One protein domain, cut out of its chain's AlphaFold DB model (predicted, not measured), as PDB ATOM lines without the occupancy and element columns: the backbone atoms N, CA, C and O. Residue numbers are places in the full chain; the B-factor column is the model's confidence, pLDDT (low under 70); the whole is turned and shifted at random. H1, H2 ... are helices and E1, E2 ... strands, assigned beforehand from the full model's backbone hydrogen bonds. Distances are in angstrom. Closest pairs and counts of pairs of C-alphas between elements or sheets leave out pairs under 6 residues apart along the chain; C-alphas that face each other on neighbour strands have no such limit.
ATOM      1  N   PHE A   6     148.607 113.527 116.845       68.69
ATOM      2  CA  PHE A   6     149.078 112.289 116.262       68.69
ATOM      3  C   PHE A   6     147.961 111.257 116.381       68.69
ATOM      4  O   PHE A   6     147.483 110.994 117.486       68.69
ATOM      5  N   ARG A   7     147.540 110.666 115.262       66.25
ATOM      6  CA  ARG A   7     146.592 109.552 115.294       66.25
ATOM      7  C   ARG A   7     147.341 108.274 114.989       66.25
ATOM      8  O   ARG A   7     147.814 108.061 113.878       66.25
ATOM      9  N   LEU A   8     147.378 107.399 115.981       61.88
ATOM     10  CA  LEU A   8     147.790 106.029 115.760       61.88
ATOM     11  C   LEU A   8     146.625 105.273 115.108       61.88
ATOM     12  O   LEU A   8     145.489 105.379 115.568       61.88
ATOM     13  N   GLN A   9     146.896 104.503 114.059       58.09
ATOM     14  CA  GLN A   9     145.989 103.473 113.556       58.09
ATOM     15  C   GLN A   9     146.791 102.185 113.397       58.09
ATOM     16  O   GLN A   9     147.773 102.156 112.668       58.09
ATOM     17  N   LEU A  10     146.378 101.134 114.106       56.19
ATOM     18  CA  LEU A  10     146.859  99.773 113.878       56.19
ATOM     19  C   LEU A  10     145.784  99.021 113.097       56.19
ATOM     20  O   LEU A  10     144.592  99.194 113.361       56.19
ATOM     21  N   ALA A  11     146.182  98.154 112.167       54.78
ATOM     22  CA  ALA A  11     145.230  97.267 111.513       54.78
ATOM     23  C   ALA A  11     144.523  96.380 112.563       54.78
ATOM     24  O   ALA A  11     145.149  95.822 113.463       54.78
ATOM     25  N   SER A  12     143.205  96.203 112.451       53.91
ATOM     26  CA  SER A  12     142.393  95.466 113.439       53.91
ATOM     27  C   SER A  12     142.849  94.014 113.666       53.91
ATOM     28  O   SER A  12     142.806  93.506 114.786       53.91
ATOM     29  N   LYS A  13     143.360  93.346 112.622       55.78
ATOM     30  CA  LYS A  13     143.949  91.995 112.715       55.78
ATOM     31  C   LYS A  13     145.258  91.967 113.513       55.78
ATOM     32  O   LYS A  13     145.581  90.962 114.143       55.78
ATOM     33  N   VAL A  14     145.999  93.069 113.487       56.00
ATOM     34  CA  VAL A  14     147.273  93.244 114.189       56.00
ATOM     35  C   VAL A  14     146.997  93.469 115.674       56.00
ATOM     36  O   VAL A  14     147.559  92.769 116.507       56.00
ATOM     37  N   GLN A  15     146.001  94.291 116.007       57.62
ATOM     38  CA  GLN A  15     145.538  94.542 117.377       57.62
ATOM     39  C   GLN A  15     145.183  93.263 118.171       57.62
ATOM     40  O   GLN A  15     145.523  93.160 119.349       57.62
ATOM     41  N   GLN A  16     144.549  92.270 117.531       56.34
ATOM     42  CA  GLN A  16     144.198  90.987 118.166       56.34
ATOM     43  C   GLN A  16     145.402  90.066 118.415       56.34
ATOM     44  O   GLN A  16     145.411  89.328 119.398       56.34
ATOM     45  N   ARG A  17     146.409  90.084 117.532       55.78
ATOM     46  CA  ARG A  17     147.644  89.293 117.699       55.78
ATOM     47  C   ARG A  17     148.570  89.916 118.737       55.78
ATOM     48  O   ARG A  17     149.223  89.220 119.505       55.78
ATOM     49  N   ILE A  18     148.574  91.238 118.764       55.72
ATOM     50  CA  ILE A  18     149.469  92.055 119.556       55.72
ATOM     51  C   ILE A  18     149.143  92.018 121.059       55.72
ATOM     52  O   ILE A  18     150.067  91.987 121.867       55.72
ATOM     53  N   SER A  19     147.870  91.914 121.458       57.06
ATOM     54  CA  SER A  19     147.471  91.842 122.879       57.06
ATOM     55  C   SER A  19     148.078  90.661 123.656       57.06
ATOM     56  O   SER A  19     148.036  90.643 124.886       57.06
ATOM     57  N   ARG A  20     148.659  89.682 122.950       58.47
ATOM     58  CA  ARG A  20     149.273  88.469 123.506       58.47
ATOM     59  C   ARG A  20     150.804  88.464 123.454       58.47
ATOM     60  O   ARG A  20     151.411  87.588 124.060       58.47
ATOM     61  N   CYS A  21     151.438  89.412 122.765       56.81
ATOM     62  CA  CYS A  21     152.896  89.469 122.642       56.81
ATOM     63  C   CYS A  21     153.492  90.415 123.686       56.81
ATOM     64  O   CYS A  21     153.194  91.601 123.684       56.81
ATOM     65  N   ARG A  22     154.384  89.917 124.544       67.38
ATOM     66  CA  ARG A  22     155.296  90.756 125.335       67.38
ATOM     67  C   ARG A  22     156.699  90.515 124.804       67.38
ATOM     68  O   ARG A  22     157.290  89.490 125.128       67.38
ATOM     69  N   ALA A  23     157.196  91.394 123.939       73.69
ATOM     70  CA  ALA A  23     158.538  91.225 123.402       73.69
ATOM     71  C   ALA A  23     159.587  91.514 124.478       73.69
ATOM     72  O   ALA A  23     159.430  92.409 125.323       73.69
ATOM     73  N   SER A  24     160.653  90.726 124.440       85.56
ATOM     74  CA  SER A  24     161.792  90.892 125.328       85.56
ATOM     75  C   SER A  24     162.592  92.144 124.942       85.56
ATOM     76  O   SER A  24     162.457  92.661 123.832       85.56
ATOM     77  N   LEU A  25     163.435  92.659 125.844       89.50
ATOM     78  CA  LEU A  25     164.313  93.788 125.511       89.50
ATOM     79  C   LEU A  25     165.184  93.538 124.255       89.50
ATOM     80  O   LEU A  25     165.260  94.449 123.431       89.50
ATOM     81  N   PRO A  26     165.793  92.349 124.051       89.88
ATOM     82  CA  PRO A  26     166.497  92.023 122.808       89.88
ATOM     83  C   PRO A  26     165.659  92.231 121.548       89.88
ATOM     84  O   PRO A  26     166.144  92.829 120.592       89.88
ATOM     85  N   ASP A  27     164.400  91.790 121.557       85.38
ATOM     86  CA  ASP A  27     163.503  91.913 120.403       85.38
ATOM     87  C   ASP A  27     163.179  93.380 120.101       85.38
ATOM     88  O   ASP A  27     163.153  93.795 118.942       85.38
ATOM     89  N   ILE A  28     162.946  94.174 121.155       87.19
ATOM     90  CA  ILE A  28     162.694  95.614 121.039       87.19
ATOM     91  C   ILE A  28     163.929  96.306 120.463       87.19
ATOM     92  O   ILE A  28     163.811  97.040 119.486       87.19
ATOM     93  N   LEU A  29     165.109  96.054 121.034       90.00
ATOM     94  CA  LEU A  29     166.364  96.655 120.583       90.00
ATOM     95  C   LEU A  29     166.685  96.284 119.139       90.00
ATOM     96  O   LEU A  29     166.999  97.163 118.344       90.00
ATOM     97  N   PHE A  30     166.560  95.007 118.783       88.00
ATOM     98  CA  PHE A  30     166.780  94.541 117.421       88.00
ATOM     99  C   PHE A  30     165.857  95.243 116.425       88.00
ATOM    100  O   PHE A  30     166.324  95.734 115.399       88.00
ATOM    101  N   ALA A  31     164.562  95.335 116.738       85.12
ATOM    102  CA  ALA A  31     163.607  96.003 115.865       85.12
ATOM    103  C   ALA A  31     163.926  97.497 115.705       85.12
ATOM    104  O   ALA A  31     163.916  97.994 114.585       85.12
ATOM    105  N   LEU A  32     164.274  98.187 116.795       88.56
ATOM    106  CA  LEU A  32     164.615  99.609 116.744       88.56
ATOM    107  C   LEU A  32     165.916  99.875 115.980       88.56
ATOM    108  O   LEU A  32     165.951 100.791 115.170       88.56
ATOM    109  N   ILE A  33     166.948  99.046 116.153       89.19
ATOM    110  CA  ILE A  33     168.197  99.158 115.380       89.19
ATOM    111  C   ILE A  33     167.934  98.941 113.883       89.19
ATOM    112  O   ILE A  33     168.486  99.653 113.045       89.19
ATOM    113  N   GLN A  34     167.070  97.986 113.530       85.25
ATOM    114  CA  GLN A  34     166.667  97.779 112.139       85.25
ATOM    115  C   GLN A  34     165.855  98.947 111.581       85.25
ATOM    116  O   GLN A  34     166.059  99.323 110.431       85.25
ATOM    117  N   ASP A  35     164.951  99.524 112.372       84.62
ATOM    118  CA  ASP A  35     164.202 100.713 111.970       84.62
ATOM    119  C   ASP A  35     165.160 101.895 111.726       84.62
ATOM    120  O   ASP A  35     165.054 102.554 110.690       84.62
ATOM    121  N   SER A  36     166.167 102.095 112.584       88.06
ATOM    122  CA  SER A  36     167.224 103.092 112.368       88.06
ATOM    123  C   SER A  36     168.042 102.805 111.100       88.06
ATOM    124  O   SER A  36     168.338 103.719 110.332       88.06
ATOM    125  N   GLN A  37     168.352 101.537 110.806       86.94
ATOM    126  CA  GLN A  37     169.001 101.153 109.547       86.94
ATOM    127  C   GLN A  37     168.136 101.499 108.326       86.94
ATOM    128  O   GLN A  37     168.644 102.044 107.346       86.94
ATOM    129  N   CYS A  38     166.834 101.202 108.365       83.50
ATOM    130  CA  CYS A  38     165.893 101.561 107.300       83.50
ATOM    131  C   CYS A  38     165.803 103.081 107.111       83.50
ATOM    132  O   CYS A  38     165.712 103.553 105.979       83.50
ATOM    133  N   ALA A  39     165.905 103.834 108.206       84.19
ATOM    134  CA  ALA A  39     166.008 105.289 108.207       84.19
ATOM    135  C   ALA A  39     167.388 105.803 107.746       84.19
ATOM    136  O   ALA A  39     167.629 107.007 107.775       84.19
ATOM    137  N   LYS A  40     168.296 104.919 107.307       89.38
ATOM    138  CA  LYS A  40     169.659 105.247 106.855       89.38
ATOM    139  C   LYS A  40     170.484 105.968 107.924       89.38
ATOM    140  O   LYS A  40     171.324 106.806 107.594       89.38
ATOM    141  N   ALA A  41     170.238 105.653 109.194       90.75
ATOM    142  CA  ALA A  41     171.075 106.122 110.283       90.75
ATOM    143  C   ALA A  41     172.515 105.630 110.100       90.75
ATOM    144  O   ALA A  41     172.754 104.489 109.691       90.75
ATOM    145  N   SER A  42     173.470 106.493 110.423       92.25
ATOM    146  CA  SER A  42     174.884 106.133 110.491       92.25
ATOM    147  C   SER A  42     175.245 105.544 111.856       92.25
ATOM    148  O   SER A  42     176.154 104.716 111.959       92.25
ATOM    149  N   GLN A  43     174.490 105.920 112.893       93.88
ATOM    150  CA  GLN A  43     174.732 105.519 114.270       93.88
ATOM    151  C   GLN A  43     173.422 105.350 115.054       93.88
ATOM    152  O   GLN A  43     172.450 106.072 114.842       93.88
ATOM    153  N   VAL A  44     173.439 104.428 116.018       95.06
ATOM    154  CA  VAL A  44     172.438 104.298 117.082       95.06
ATOM    155  C   VAL A  44     173.120 104.486 118.438       95.06
ATOM    156  O   VAL A  44     173.930 103.664 118.867       95.06
ATOM    157  N   ALA A  45     172.772 105.560 119.136       96.62
ATOM    158  CA  ALA A  45     173.200 105.840 120.497       96.62
ATOM    159  C   ALA A  45     172.184 105.292 121.509       96.62
ATOM    160  O   ALA A  45     170.989 105.563 121.431       96.62
ATOM    161  N   ILE A  46     172.672 104.549 122.493       96.88
ATOM    162  CA  ILE A  46     171.906 103.924 123.564       96.88
ATOM    163  C   ILE A  46     172.420 104.472 124.895       96.88
ATOM    164  O   ILE A  46     173.620 104.448 125.175       96.88
ATOM    165  N   ALA A  47     171.510 104.953 125.733       96.81
ATOM    166  CA  ALA A  47     171.818 105.470 127.060       96.81
ATOM    167  C   ALA A  47     170.768 105.037 128.084       96.81
ATOM    168  O   ALA A  47     169.626 104.747 127.727       96.81
ATOM    169  N   THR A  48     171.135 105.045 129.365       96.19
ATOM    170  CA  THR A  48     170.219 104.703 130.464       96.19
ATOM    171  C   THR A  48     169.969 105.884 131.410       96.19
ATOM    172  O   THR A  48     170.550 105.921 132.499       96.19
ATOM    173  N   PRO A  49     169.171 106.894 131.015       95.06
ATOM    174  CA  PRO A  49     168.893 108.040 131.873       95.06
ATOM    175  C   PRO A  49     167.960 107.682 133.038       95.06
ATOM    176  O   PRO A  49     167.125 106.781 132.944       95.06
ATOM    177  N   THR A  50     168.046 108.462 134.115       93.38
ATOM    178  CA  THR A  50     167.062 108.437 135.205       93.38
ATOM    179  C   THR A  50     166.015 109.518 134.963       93.38
ATOM    180  O   THR A  50     166.348 110.700 134.895       93.38
ATOM    181  N   ILE A  51     164.747 109.127 134.847       90.25
ATOM    182  CA  ILE A  51     163.607 110.030 134.645       90.25
ATOM    183  C   ILE A  51     162.589 109.730 135.743       90.25
ATOM    184  O   ILE A  51     162.168 108.583 135.899       90.25
ATOM    185  N   GLU A  52     162.228 110.750 136.527       88.88
ATOM    186  CA  GLU A  52     161.268 110.630 137.640       88.88
ATOM    187  C   GLU A  52     161.618 109.490 138.621       88.88
ATOM    188  O   GLU A  52     160.759 108.736 139.076       88.88
ATOM    189  N   GLY A  53     162.912 109.318 138.916       90.56
ATOM    190  CA  GLY A  53     163.404 108.288 139.839       90.56
ATOM    191  C   GLY A  53     163.384 106.856 139.291       90.56
ATOM    192  O   GLY A  53     163.700 105.925 140.027       90.56
ATOM    193  N   LYS A  54     163.044 106.656 138.014       90.62
ATOM    194  CA  LYS A  54     163.097 105.355 137.332       90.62
ATOM    195  C   LYS A  54     164.208 105.349 136.293       90.62
ATOM    196  O   LYS A  54     164.474 106.374 135.667       90.62
ATOM    197  N   THR A  55     164.820 104.193 136.067       95.25
ATOM    198  CA  THR A  55     165.766 104.016 134.962       95.25
ATOM    199  C   THR A  55     165.011 103.776 133.662       95.25
ATOM    200  O   THR A  55     164.122 102.926 133.573       95.25
ATOM    201  N   TRP A  56     165.372 104.545 132.649       96.19
ATOM    202  CA  TRP A  56     164.851 104.430 131.298       96.19
ATOM    203  C   TRP A  56     165.959 103.962 130.373       96.19
ATOM    204  O   TRP A  56     167.136 104.131 130.667       96.19
ATOM    205  N   LEU A  57     165.570 103.393 129.242       95.81
ATOM    206  CA  LEU A  57     166.433 103.195 128.094       95.81
ATOM    207  C   LEU A  57     166.077 104.251 127.060       95.81
ATOM    208  O   LEU A  57     164.911 104.369 126.691       95.81
ATOM    209  N   ALA A  58     167.068 105.009 126.611       95.44
ATOM    210  CA  ALA A  58     166.951 105.963 125.522       95.44
ATOM    211  C   ALA A  58     167.772 105.463 124.334       95.44
ATOM    212  O   ALA A  58     168.952 105.160 124.484       95.44
ATOM    213  N   ILE A  59     167.139 105.383 123.169       94.75
ATOM    214  CA  ILE A  59     167.739 104.960 121.904       94.75
ATOM    215  C   ILE A  59     167.543 106.112 120.933       94.75
ATOM    216  O   ILE A  59     166.412 106.559 120.750       94.75
ATOM    217  N   ALA A  60     168.626 106.617 120.362       95.06
ATOM    218  CA  ALA A  60     168.613 107.730 119.431       95.06
ATOM    219  C   ALA A  60     169.399 107.381 118.171       95.06
ATOM    220  O   ALA A  60     170.496 106.840 118.266       95.06
ATOM    221  N   ASP A  61     168.859 107.727 117.013       94.06
ATOM    222  CA  ASP A  61     169.542 107.626 115.729       94.06
ATOM    223  C   ASP A  61     169.575 108.976 115.009       94.06
ATOM    224  O   ASP A  61     168.828 109.899 115.341       94.06
ATOM    225  N   ASP A  62     170.473 109.093 114.036       93.12
ATOM    226  CA  ASP A  62     170.673 110.278 113.198       93.12
ATOM    227  C   ASP A  62     170.066 110.128 111.787       93.12
ATOM    228  O   ASP A  62     170.420 110.868 110.855       93.12
ATOM    229  N   GLY A  63     169.165 109.160 111.617       88.75
ATOM    230  CA  GLY A  63     168.542 108.817 110.348       88.75
ATOM    231  C   GLY A  63     167.468 109.805 109.893       88.75
ATOM    232  O   GLY A  63     167.397 110.965 110.311       88.75
ATOM    233  N   GLU A  64     166.633 109.335 108.974       86.12
ATOM    234  CA  GLU A  64     165.410 110.005 108.545       86.12
ATOM    235  C   GLU A  64     164.381 110.061 109.693       86.12
ATOM    236  O   GLU A  64     164.243 109.139 110.496       86.12
ATOM    237  N   ASP A  65     163.647 111.173 109.780       81.06
ATOM    238  CA  ASP A  65     162.655 111.401 110.834       81.06
ATOM    239  C   ASP A  65     161.467 110.425 110.739       81.06
ATOM    240  O   ASP A  65     160.921 110.187 109.659       81.06
ATOM    241  N   VAL A  66     160.968 109.938 111.882       74.00
ATOM    242  CA  VAL A  66     159.862 108.958 111.913       74.00
ATOM    243  C   VAL A  66     158.470 109.573 111.716       74.00
ATOM    244  O   VAL A  66     157.513 108.871 111.371       74.00
ATOM    245  N   PHE A  67     158.319 110.883 111.946       71.81
ATOM    246  CA  PHE A  67     157.037 111.570 111.773       71.81
ATOM    247  C   PHE A  67     156.855 112.046 110.330       71.81
ATOM    248  O   PHE A  67     157.303 113.130 109.946       71.81
ATOM    249  N   ALA A  68     156.104 111.276 109.546       63.50
ATOM    250  CA  ALA A  68     155.679 111.693 108.217       63.50
ATOM    251  C   ALA A  68     154.425 112.585 108.298       63.50
ATOM    252  O   ALA A  68     153.393 112.195 108.851       63.50
ATOM    253  N   SER A  69     154.500 113.789 107.723       52.59
ATOM    254  CA  SER A  69     153.320 114.615 107.435       52.59
ATOM    255  C   SER A  69     152.572 114.039 106.228       52.59
ATOM    256  O   SER A  69     153.214 113.728 105.229       52.59
ATOM    257  N   ASN A  70     151.238 113.970 106.284       47.81
ATOM    258  CA  ASN A  70     150.357 113.445 105.225       47.81
ATOM    259  C   ASN A  70     150.431 111.926 104.989       47.81
ATOM    260  O   ASN A  70     150.595 111.464 103.863       47.81
ATOM    261  N   ALA A  71     150.187 111.129 106.025       43.62
ATOM    262  CA  ALA A  71     149.954 109.689 105.882       43.62
ATOM    263  C   ALA A  71     148.552 109.353 105.320       43.62
ATOM    264  O   ALA A  71     147.921 108.384 105.735       43.62
ATOM    265  N   SER A  72     148.030 110.142 104.374       36.03
ATOM    266  CA  SER A  72     146.730 109.880 103.736       36.03
ATOM    267  C   SER A  72     146.696 108.548 102.976       36.03
ATOM    268  O   SER A  72     145.614 108.020 102.746       36.03
ATOM    269  N   SER A  73     147.856 107.984 102.621       33.31
ATOM    270  CA  SER A  73     147.989 106.676 101.964       33.31
ATOM    271  C   SER A  73     147.986 105.479 102.925       33.31
ATOM    272  O   SER A  73     147.637 104.379 102.507       33.31
ATOM    273  N   LEU A  74     148.338 105.672 104.202       39.78
ATOM    274  CA  LEU A  74     148.295 104.628 105.243       39.78
ATOM    275  C   LEU A  74     146.996 104.677 106.057       39.78
ATOM    276  O   LEU A  74     146.578 103.692 106.663       39.78
ATOM    277  N   VAL A  75     146.342 105.837 106.058       39.00
ATOM    278  CA  VAL A  75     145.107 106.099 106.785       39.00
ATOM    279  C   VAL A  75     143.927 105.823 105.864       39.00
ATOM    280  O   VAL A  75     143.532 106.656 105.053       39.00
ATOM    281  N   ASN A  76     143.294 104.668 106.040       37.91
ATOM    282  CA  ASN A  76     142.038 104.336 105.371       37.91
ATOM    283  C   ASN A  76     140.865 105.107 106.018       37.91
ATOM    284  O   ASN A  76     139.917 104.519 106.541       37.91
ATOM    285  N   SER A  77     140.948 106.442 106.098       38.75
ATOM    286  CA  SER A  77     139.907 107.250 106.731       38.75
ATOM    287  C   SER A  77     139.631 108.555 105.994       38.75
ATOM    288  O   SER A  77     140.483 109.429 105.853       38.75
ATOM    289  N   LYS A  78     138.351 108.736 105.650       43.69
ATOM    290  CA  LYS A  78     137.709 109.992 105.220       43.69
ATOM    291  C   LYS A  78     137.811 111.138 106.262       43.69
ATOM    292  O   LYS A  78     137.062 112.104 106.174       43.69
ATOM    293  N   ARG A  79     138.672 111.024 107.286       48.97
ATOM    294  CA  ARG A  79     138.810 111.942 108.437       48.97
ATOM    295  C   ARG A  79     140.252 112.388 108.721       48.97
ATOM    296  O   ARG A  79     140.471 113.032 109.745       48.97
ATOM    297  N   ALA A  80     141.227 112.056 107.874       47.81
ATOM    298  CA  ALA A  80     142.585 112.577 108.027       47.81
ATOM    299  C   ALA A  80     142.592 114.092 107.758       47.81
ATOM    300  O   ALA A  80     142.318 114.536 106.643       47.81
ATOM    301  N   SER A  81     142.863 114.899 108.787       53.56
ATOM    302  CA  SER A  81     143.140 116.326 108.604       53.56
ATOM    303  C   SER A  81     144.576 116.506 108.096       53.56
ATOM    304  O   SER A  81     145.421 115.635 108.302       53.56
ATOM    305  N   LYS A  82     144.887 117.663 107.493       52.97
ATOM    306  CA  LYS A  82     146.257 118.027 107.069       52.97
ATOM    307  C   LYS A  82     147.292 118.021 108.213       52.97
ATOM    308  O   LYS A  82     148.487 118.044 107.947       52.97
ATOM    309  N   ASP A  83     146.837 117.969 109.466       54.97
ATOM    310  CA  ASP A  83     147.668 118.000 110.673       54.97
ATOM    311  C   ASP A  83     147.830 116.618 111.337       54.97
ATOM    312  O   ASP A  83     148.303 116.542 112.469       54.97
ATOM    313  N   THR A  84     147.421 115.534 110.665       52.28
ATOM    314  CA  THR A  84     147.542 114.160 111.178       52.28
ATOM    315  C   THR A  84     148.870 113.529 110.747       52.28
ATOM    316  O   THR A  84     149.176 113.462 109.555       52.28
ATOM    317  N   TYR A  85     149.633 113.030 111.721       54.84
ATOM    318  CA  TYR A  85     150.911 112.332 111.523       54.84
ATOM    319  C   TYR A  85     150.763 110.833 111.824       54.84
ATOM    320  O   TYR A  85     149.951 110.457 112.672       54.84
ATOM    321  N   CYS A  86     151.572 109.997 111.164       56.94
ATOM    322  CA  CYS A  86     151.717 108.563 111.451       56.94
ATOM    323  C   CYS A  86     153.196 108.201 111.650       56.94
ATOM    324  O   CYS A  86     154.079 108.966 111.261       56.94
ATOM    325  N   LEU A  87     153.454 107.060 112.297       57.06
ATOM    326  CA  LEU A  87     154.810 106.552 112.510       57.06
ATOM    327  C   LEU A  87     155.219 105.685 111.320       57.06
ATOM    328  O   LEU A  87     154.483 104.775 110.947       57.06
ATOM    329  N   GLY A  88     156.390 105.968 110.753       47.78
ATOM    330  CA  GLY A  88     156.979 105.217 109.644       47.78
ATOM    331  C   GLY A  88     157.839 104.020 110.061       47.78
ATOM    332  O   GLY A  88     158.761 103.684 109.329       47.78
ATOM    333  N   PHE A  89     157.601 103.398 111.224       57.16
ATOM    334  CA  PHE A  89     158.369 102.206 111.606       57.16
ATOM    335  C   PHE A  89     158.081 101.063 110.631       57.16
ATOM    336  O   PHE A  89     156.919 100.764 110.342       57.16
ATOM    337  N   ALA A  90     159.130 100.398 110.145       44.91
ATOM    338  CA  ALA A  90     158.998  99.313 109.180       44.91
ATOM    339  C   ALA A  90     158.399  98.047 109.822       44.91
ATOM    340  O   ALA A  90     157.918  97.160 109.114       44.91
ATOM    341  N   ARG A  91     158.410  97.947 111.161       57.25
ATOM    342  CA  ARG A  91     157.898  96.787 111.905       57.25
ATOM    343  C   ARG A  91     156.905  97.190 112.994       57.25
ATOM    344  O   ARG A  91     157.272  97.646 114.067       57.25
ATOM    345  N   GLU A  92     155.627  96.893 112.770       57.78
ATOM    346  CA  GLU A  92     154.500  97.198 113.676       57.78
ATOM    347  C   GLU A  92     154.618  96.574 115.089       57.78
ATOM    348  O   GLU A  92     153.934  96.994 116.024       57.78
ATOM    349  N   ILE A  93     155.490  95.574 115.265       55.88
ATOM    350  CA  ILE A  93     155.699  94.856 116.532       55.88
ATOM    351  C   ILE A  93     156.476  95.709 117.550       55.88
ATOM    352  O   ILE A  93     156.173  95.639 118.742       55.88
ATOM    353  N   SER A  94     157.437  96.541 117.127       63.84
ATOM    354  CA  SER A  94     158.220  97.392 118.046       63.84
ATOM    355  C   SER A  94     157.322  98.414 118.748       63.84
ATOM    356  O   SER A  94     157.371  98.564 119.970       63.84
ATOM    357  N   LEU A  95     156.403  99.017 117.993       67.19
ATOM    358  CA  LEU A  95     155.455 100.018 118.470       67.19
ATOM    359  C   LEU A  95     154.579  99.544 119.626       67.19
ATOM    360  O   LEU A  95     154.450 100.258 120.616       67.19
ATOM    361  N   TYR A  96     153.979  98.356 119.546       68.75
ATOM    362  CA  TYR A  96     153.131  97.895 120.648       68.75
ATOM    363  C   TYR A  96     153.907  97.654 121.937       68.75
ATOM    364  O   TYR A  96     153.427  97.982 123.022       68.75
ATOM    365  N   ASN A  97     155.105  97.084 121.835       69.44
ATOM    366  CA  ASN A  97     155.905  96.838 123.025       69.44
ATOM    367  C   ASN A  97     156.262  98.157 123.715       69.44
ATOM    368  O   ASN A  97     156.165  98.243 124.939       69.44
ATOM    369  N   LEU A  98     156.532  99.208 122.933       77.88
ATOM    370  CA  LEU A  98     156.664 100.575 123.436       77.88
ATOM    371  C   LEU A  98     155.367 101.095 124.083       77.88
ATOM    372  O   LEU A  98     155.426 101.667 125.168       77.88
ATOM    373  N   PHE A  99     154.190 100.841 123.494       74.38
ATOM    374  CA  PHE A  99     152.899 101.194 124.114       74.38
ATOM    375  C   PHE A  99     152.694 100.522 125.472       74.38
ATOM    376  O   PHE A  99     152.305 101.190 126.427       74.38
ATOM    377  N   SER A 100     152.965  99.219 125.568       73.94
ATOM    378  CA  SER A 100     152.748  98.444 126.795       73.94
ATOM    379  C   SER A 100     153.634  98.894 127.963       73.94
ATOM    380  O   SER A 100     153.238  98.760 129.117       73.94
ATOM    381  N   ARG A 101     154.814  99.452 127.664       80.56
ATOM    382  CA  ARG A 101     155.771  99.967 128.653       80.56
ATOM    383  C   ARG A 101     155.550 101.443 128.995       80.56
ATOM    384  O   ARG A 101     156.026 101.898 130.030       80.56
ATOM    385  N   GLY A 102     154.830 102.170 128.144       84.88
ATOM    386  CA  GLY A 102     154.877 103.625 128.104       84.88
ATOM    387  C   GLY A 102     156.191 104.091 127.475       84.88
ATOM    388  O   GLY A 102     157.270 103.656 127.865       84.88
ATOM    389  N   ALA A 103     156.116 104.962 126.476       87.88
ATOM    390  CA  ALA A 103     157.295 105.418 125.754       87.88
ATOM    391  C   ALA A 103     157.160 106.875 125.331       87.88
ATOM    392  O   ALA A 103     156.065 107.376 125.091       87.88
ATOM    393  N   ILE A 104     158.286 107.554 125.194       89.88
ATOM    394  CA  ILE A 104     158.376 108.890 124.617       89.88
ATOM    395  C   ILE A 104     159.089 108.740 123.280       89.88
ATOM    396  O   ILE A 104     160.169 108.157 123.228       89.88
ATOM    397  N   ILE A 105     158.479 109.243 122.210       88.81
ATOM    398  CA  ILE A 105     159.068 109.253 120.869       88.81
ATOM    399  C   ILE A 105     159.243 110.707 120.457       88.81
ATOM    400  O   ILE A 105     158.286 111.482 120.480       88.81
ATOM    401  N   GLU A 106     160.459 111.068 120.082       90.75
ATOM    402  CA  GLU A 106     160.867 112.407 119.691       90.75
ATOM    403  C   GLU A 106     161.531 112.363 118.315       90.75
ATOM    404  O   GLU A 106     162.385 111.520 118.066       90.75
ATOM    405  N   SER A 107     161.143 113.263 117.417       88.25
ATOM    406  CA  SER A 107     161.720 113.392 116.075       88.25
ATOM    407  C   SER A 107     161.247 114.708 115.453       88.25
ATOM    408  O   SER A 107     160.141 115.168 115.755       88.25
ATOM    409  N   LYS A 108     162.057 115.350 114.607       86.06
ATOM    410  CA  LYS A 108     161.685 116.572 113.864       86.06
ATOM    411  C   LYS A 108     161.023 117.682 114.701       86.06
ATOM    412  O   LYS A 108     159.994 118.252 114.324       86.06
ATOM    413  N   LYS A 109     161.587 117.992 115.865       85.56
ATOM    414  CA  LYS A 109     161.095 118.979 116.849       85.56
ATOM    415  C   LYS A 109     159.707 118.669 117.409       85.56
ATOM    416  O   LYS A 109     159.042 119.543 117.970       85.56
ATOM    417  N   LEU A 110     159.264 117.426 117.278       86.56
ATOM    418  CA  LEU A 110     157.995 116.933 117.784       86.56
ATOM    419  C   LEU A 110     158.238 115.803 118.782       86.56
ATOM    420  O   LEU A 110     159.211 115.060 118.684       86.56
ATOM    421  N   SER A 111     157.341 115.677 119.751       88.19
ATOM    422  CA  SER A 111     157.339 114.611 120.746       88.19
ATOM    423  C   SER A 111     155.929 114.069 120.930       88.19
ATOM    424  O   SER A 111     154.962 114.836 120.952       88.19
ATOM    425  N   ILE A 112     155.811 112.756 121.090       85.38
ATOM    426  CA  ILE A 112     154.592 112.091 121.542       85.38
ATOM    427  C   ILE A 112     154.903 111.218 122.751       85.38
ATOM    428  O   ILE A 112     155.964 110.602 122.841       85.38
ATOM    429  N   THR A 113     153.941 111.135 123.664       85.56
ATOM    430  CA  THR A 113     153.982 110.192 124.779       85.56
ATOM    431  C   THR A 113     152.976 109.087 124.511       85.56
ATOM    432  O   THR A 113     151.769 109.319 124.427       85.56
ATOM    433  N   LEU A 114     153.492 107.878 124.360       80.94
ATOM    434  CA  LEU A 114     152.730 106.649 124.350       80.94
ATOM    435  C   LEU A 114     152.508 106.234 125.800       80.94
ATOM    436  O   LEU A 114     153.461 106.131 126.568       80.94
ATOM    437  N   ALA A 115     151.257 105.996 126.162       77.19
ATOM    438  CA  ALA A 115     150.892 105.544 127.495       77.19
ATOM    439  C   ALA A 115     150.005 104.297 127.368       77.19
ATOM    440  O   ALA A 115     149.212 104.239 126.417       77.19
ATOM    441  N   PRO A 116     150.124 103.304 128.269       71.62
ATOM    442  CA  PRO A 116     149.344 102.069 128.194       71.62
ATOM    443  C   PRO A 116     147.827 102.307 128.116       71.62
ATOM    444  O   PRO A 116     147.126 101.619 127.380       71.62
ATOM    445  N   GLU A 117     147.318 103.332 128.800       68.94
ATOM    446  CA  GLU A 117     145.905 103.736 128.825       68.94
ATOM    447  C   GLU A 117     145.381 104.308 127.496       68.94
ATOM    448  O   GLU A 117     144.171 104.452 127.297       68.94
ATOM    449  N   ASN A 118     146.283 104.626 126.564       62.69
ATOM    450  CA  ASN A 118     145.935 105.033 125.205       62.69
ATOM    451  C   ASN A 118     145.758 103.824 124.263       62.69
ATOM    452  O   ASN A 118     145.514 104.006 123.068       62.69
ATOM    453  N   PHE A 119     145.829 102.600 124.802       58.03
ATOM    454  CA  PHE A 119     145.514 101.341 124.130       58.03
ATOM    455  C   PHE A 119     144.140 100.803 124.601       58.03
ATOM    456  O   PHE A 119     143.883 100.802 125.803       58.03
ATOM    457  N   PRO A 120     143.240 100.317 123.716       57.00
ATOM    458  CA  PRO A 120     143.404 100.097 122.287       57.00
ATOM    459  C   PRO A 120     143.071 101.329 121.422       57.00
ATOM    460  O   PRO A 120     142.247 102.176 121.749       57.00
ATOM    461  N   VAL A 121     143.753 101.370 120.283       60.06
ATOM    462  CA  VAL A 121     143.982 102.489 119.363       60.06
ATOM    463  C   VAL A 121     142.714 103.097 118.744       60.06
ATOM    464  O   VAL A 121     141.965 102.391 118.078       60.06
ATOM    465  N   ASN A 122     142.524 104.410 118.949       56.22
ATOM    466  CA  ASN A 122     141.718 105.370 118.152       56.22
ATOM    467  C   ASN A 122     141.716 106.796 118.759       56.22
ATOM    468  O   ASN A 122     141.021 107.684 118.262       56.22
ATOM    469  N   LYS A 123     142.459 107.029 119.850       60.72
ATOM    470  CA  LYS A 123     142.587 108.350 120.468       60.72
ATOM    471  C   LYS A 123     143.687 109.159 119.790       60.72
ATOM    472  O   LYS A 123     144.775 108.651 119.528       60.72
ATOM    473  N   ASP A 124     143.389 110.430 119.559       67.25
ATOM    474  CA  ASP A 124     144.381 111.408 119.135       67.25
ATOM    475  C   ASP A 124     145.332 111.684 120.309       67.25
ATOM    476  O   ASP A 124     144.912 112.124 121.382       67.25
ATOM    477  N   VAL A 125     146.619 111.418 120.109       72.44
ATOM    478  CA  VAL A 125     147.684 111.736 121.062       72.44
ATOM    479  C   VAL A 125     148.147 113.163 120.793       72.44
ATOM    480  O   VAL A 125     148.376 113.556 119.647       72.44
ATOM    481  N   GLN A 126     148.273 113.972 121.841       77.12
ATOM    482  CA  GLN A 126     148.773 115.335 121.685       77.12
ATOM    483  C   GLN A 126     150.268 115.314 121.375       77.12
ATOM    484  O   GLN A 126     151.043 114.686 122.097       77.12
ATOM    485  N   MET A 127     150.668 116.038 120.329       81.38
ATOM    486  CA  MET A 127     152.079 116.259 120.034       81.38
ATOM    487  C   MET A 127     152.585 117.470 120.820       81.38
ATOM    488  O   MET A 127     151.905 118.495 120.916       81.38
ATOM    489  N   ARG A 128     153.793 117.355 121.363       86.94
ATOM    490  CA  ARG A 128     154.528 118.424 122.047       86.94
ATOM    491  C   ARG A 128     155.735 118.842 121.210       86.94
ATOM    492  O   ARG A 128     156.091 118.162 120.251       86.94
ATOM    493  N   SER A 129     156.355 119.964 121.561       86.38
ATOM    494  CA  SER A 129     157.654 120.351 121.009       86.38
ATOM    495  C   SER A 129     158.765 119.471 121.583       86.38
ATOM    496  O   SER A 129     158.746 119.153 122.771       86.38
ATOM    497  N   SER A 130     159.738 119.124 120.749       89.25
ATOM    498  CA  SER A 130     160.998 118.485 121.135       89.25
ATOM    499  C   SER A 130     162.179 119.332 120.659       89.25
ATOM    500  O   SER A 130     162.037 120.139 119.740       89.25
ATOM    501  N   ASN A 131     163.345 119.113 121.264       88.31
ATOM    502  CA  ASN A 131     164.614 119.702 120.840       88.31
ATOM    503  C   ASN A 131     165.362 118.833 119.812       88.31
ATOM    504  O   ASN A 131     166.400 119.252 119.312       88.31
ATOM    505  N   ILE A 132     164.862 117.633 119.496       86.06
ATOM    506  CA  ILE A 132     165.470 116.748 118.493       86.06
ATOM    507  C   ILE A 132     165.254 117.341 117.101       86.06
ATOM    508  O   ILE A 132     164.129 117.374 116.611       86.06
ATOM    509  N   GLU A 133     166.317 117.833 116.464       83.75
ATOM    510  CA  GLU A 133     166.216 118.473 115.146       83.75
ATOM    511  C   GLU A 133     166.208 117.482 113.980       83.75
ATOM    512  O   GLU A 133     165.586 117.769 112.959       83.75
ATOM    513  N   ARG A 134     166.878 116.338 114.147       86.81
ATOM    514  CA  ARG A 134     167.036 115.291 113.138       86.81
ATOM    515  C   ARG A 134     167.036 113.915 113.797       86.81
ATOM    516  O   ARG A 134     167.544 113.776 114.910       86.81
ATOM    517  N   GLY A 135     166.523 112.933 113.066       89.62
ATOM    518  CA  GLY A 135     166.527 111.534 113.458       89.62
ATOM    519  C   GLY A 135     165.422 111.245 114.457       89.62
ATOM    520  O   GLY A 135     164.439 111.992 114.576       89.62
ATOM    521  N   THR A 136     165.567 110.142 115.175       91.00
ATOM    522  CA  THR A 136     164.540 109.681 116.105       91.00
ATOM    523  C   THR A 136     165.157 109.315 117.438       91.00
ATOM    524  O   THR A 136     166.162 108.620 117.499       91.00
ATOM    525  N   LYS A 137     164.527 109.758 118.528       93.44
ATOM    526  CA  LYS A 137     164.830 109.320 119.886       93.44
ATOM    527  C   LYS A 137     163.606 108.666 120.504       93.44
ATOM    528  O   LYS A 137     162.524 109.247 120.540       93.44
ATOM    529  N   ILE A 138     163.791 107.473 121.042       92.62
ATOM    530  CA  ILE A 138     162.764 106.697 121.726       92.62
ATOM    531  C   ILE A 138     163.254 106.415 123.133       92.62
ATOM    532  O   ILE A 138     164.376 105.958 123.325       92.62
ATOM    533  N   SER A 139     162.428 106.704 124.130       93.69
ATOM    534  CA  SER A 139     162.739 106.436 125.533       93.69
ATOM    535  C   SER A 139     161.615 105.642 126.186       93.69
ATOM    536  O   SER A 139     160.452 105.996 126.016       93.69
ATOM    537  N   PHE A 140     161.935 104.592 126.940       93.06
ATOM    538  CA  PHE A 140     160.956 103.788 127.686       93.06
ATOM    539  C   PHE A 140     161.568 103.218 128.976       93.06
ATOM    540  O   PHE A 140     162.789 103.053 129.044       93.06
ATOM    541  N   PRO A 141     160.769 102.917 130.015       92.81
ATOM    542  CA  PRO A 141     161.285 102.360 131.258       92.81
ATOM    543  C   PRO A 141     161.792 100.926 131.056       92.81
ATOM    544  O   PRO A 141     161.207 100.135 130.306       92.81
ATOM    545  N   ILE A 142     162.864 100.584 131.771       93.12
ATOM    546  CA  ILE A 142     163.437  99.233 131.807       93.12
ATOM    547  C   ILE A 142     163.585  98.739 133.246       93.12
ATOM    548  O   ILE A 142     163.677  99.517 134.195       93.12
ATOM    549  N   THR A 143     163.574  97.422 133.412       92.81
ATOM    550  CA  THR A 143     163.707  96.746 134.709       92.81
ATOM    551  C   THR A 143     165.170  96.587 135.131       92.81
ATOM    552  O   THR A 143     166.071  96.615 134.298       92.81
ATOM    553  N   ALA A 144     165.421  96.331 136.419       93.00
ATOM    554  CA  ALA A 144     166.769  96.047 136.928       93.00
ATOM    555  C   ALA A 144     167.451  94.866 136.209       93.00
ATOM    556  O   ALA A 144     168.629  94.947 135.873       93.00
TER     557      ALA A 144
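What this domain is: This is residues 6 to 144 of the 182 residues of an uncharacterized protein of Aliterella atlantica CENA595 (UniProt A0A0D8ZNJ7). A twisted sheet of five strands is covered on one face by two helices, H2 and H3, making two layers, helices on one face of a sheet. Beyond the E6 side of this slab lie the short strand E7, the small hairpin of E3 and E4 and the long link between those two strands, while H1 is near H3, away from the sheet. The printed part has 139 residues, mixed helices and strands, in the order H1 H2 E1 E2 E3 E4 H3 E5 E6 E7 E8; the sheet runs E1 E2 E8 E5 E6, antiparallel throughout. It is compact, with a radius of gyration of the C-alphas of 14.5 A, and spans 44 by 34 by 28 A.

How they stand to each other: Start at residues 6 to 7, which pair antiparallel with residues 124 to 125 of E7 (residues 124 to 126). H1 (residues 12 to 18) is close to but not clearly touching H3 (residues 92 to 101); their closest C-alphas, of Ile 18 and Tyr 96, are 7.0 A apart. Next, H2 (residues 25 to 38) touches H3 with residues 27 to 32 alone, the C-alphas of Ile 28 and Ser 94 being closest at 5.7 A, at a steep tilt of 47 degrees, opposite ways. Look then at the hairpin of E1 (residues 43 to 47) and E2 (residues 54 to 61), where N 45 and O 60 are 2.8 A apart. H2 is on the sheet at a height of 9.9 A, over E2 and along it at 14 degrees on the local plane. E3 (residues 67 to 69) and E4 (residues 84 to 87) form a hairpin with no N and O pair within hydrogen-bond range; C-alphas 67 and 87 face each other at 5.5 A. H3, on the same face as H2, is over E5 (residues 103 to 107) at a height of 9.5 A and stands up from the sheet, rising 46 degrees. E5 and E6 (residues 110 to 114) form a hairpin, with N 105 and O 112 at 2.9 A. E7 pairs with no named strand; its Gln 126 and Ile 112 of E6 have the closest C-alphas, 6.7 A apart. E8 (residues 136 to 141) is an inner strand between E2, with N 59 and O 138 at 2.8 A, and E5, with N 104 and O 139 at 2.8 A. Every O i to N i+4 pair is within hydrogen-bond range in H2, against 2 of 3 in H1 and 4 of 6 in H3.

Where its parts are: Find C-alpha 12 at (142.393, 95.466, 113.439), where H1 begins. H2 runs 19.9 A from C-alpha 25 at (164.313, 93.788, 125.511), E2 22.7 A, H3 15.3 A, and E8 17.1 A to C-alpha 141 at (161.285, 102.360, 131.258).

The domain as a whole: The C-alphas of Lys 78 and Ala 144 are the two farthest apart, at 45.2 A. The printed part has no cut, and its one long link is E3 to E4, residues 70 to 83. Look for low confidence, pLDDT under 70, at residues 6 to 22, 68 to 97 and 117 to 124.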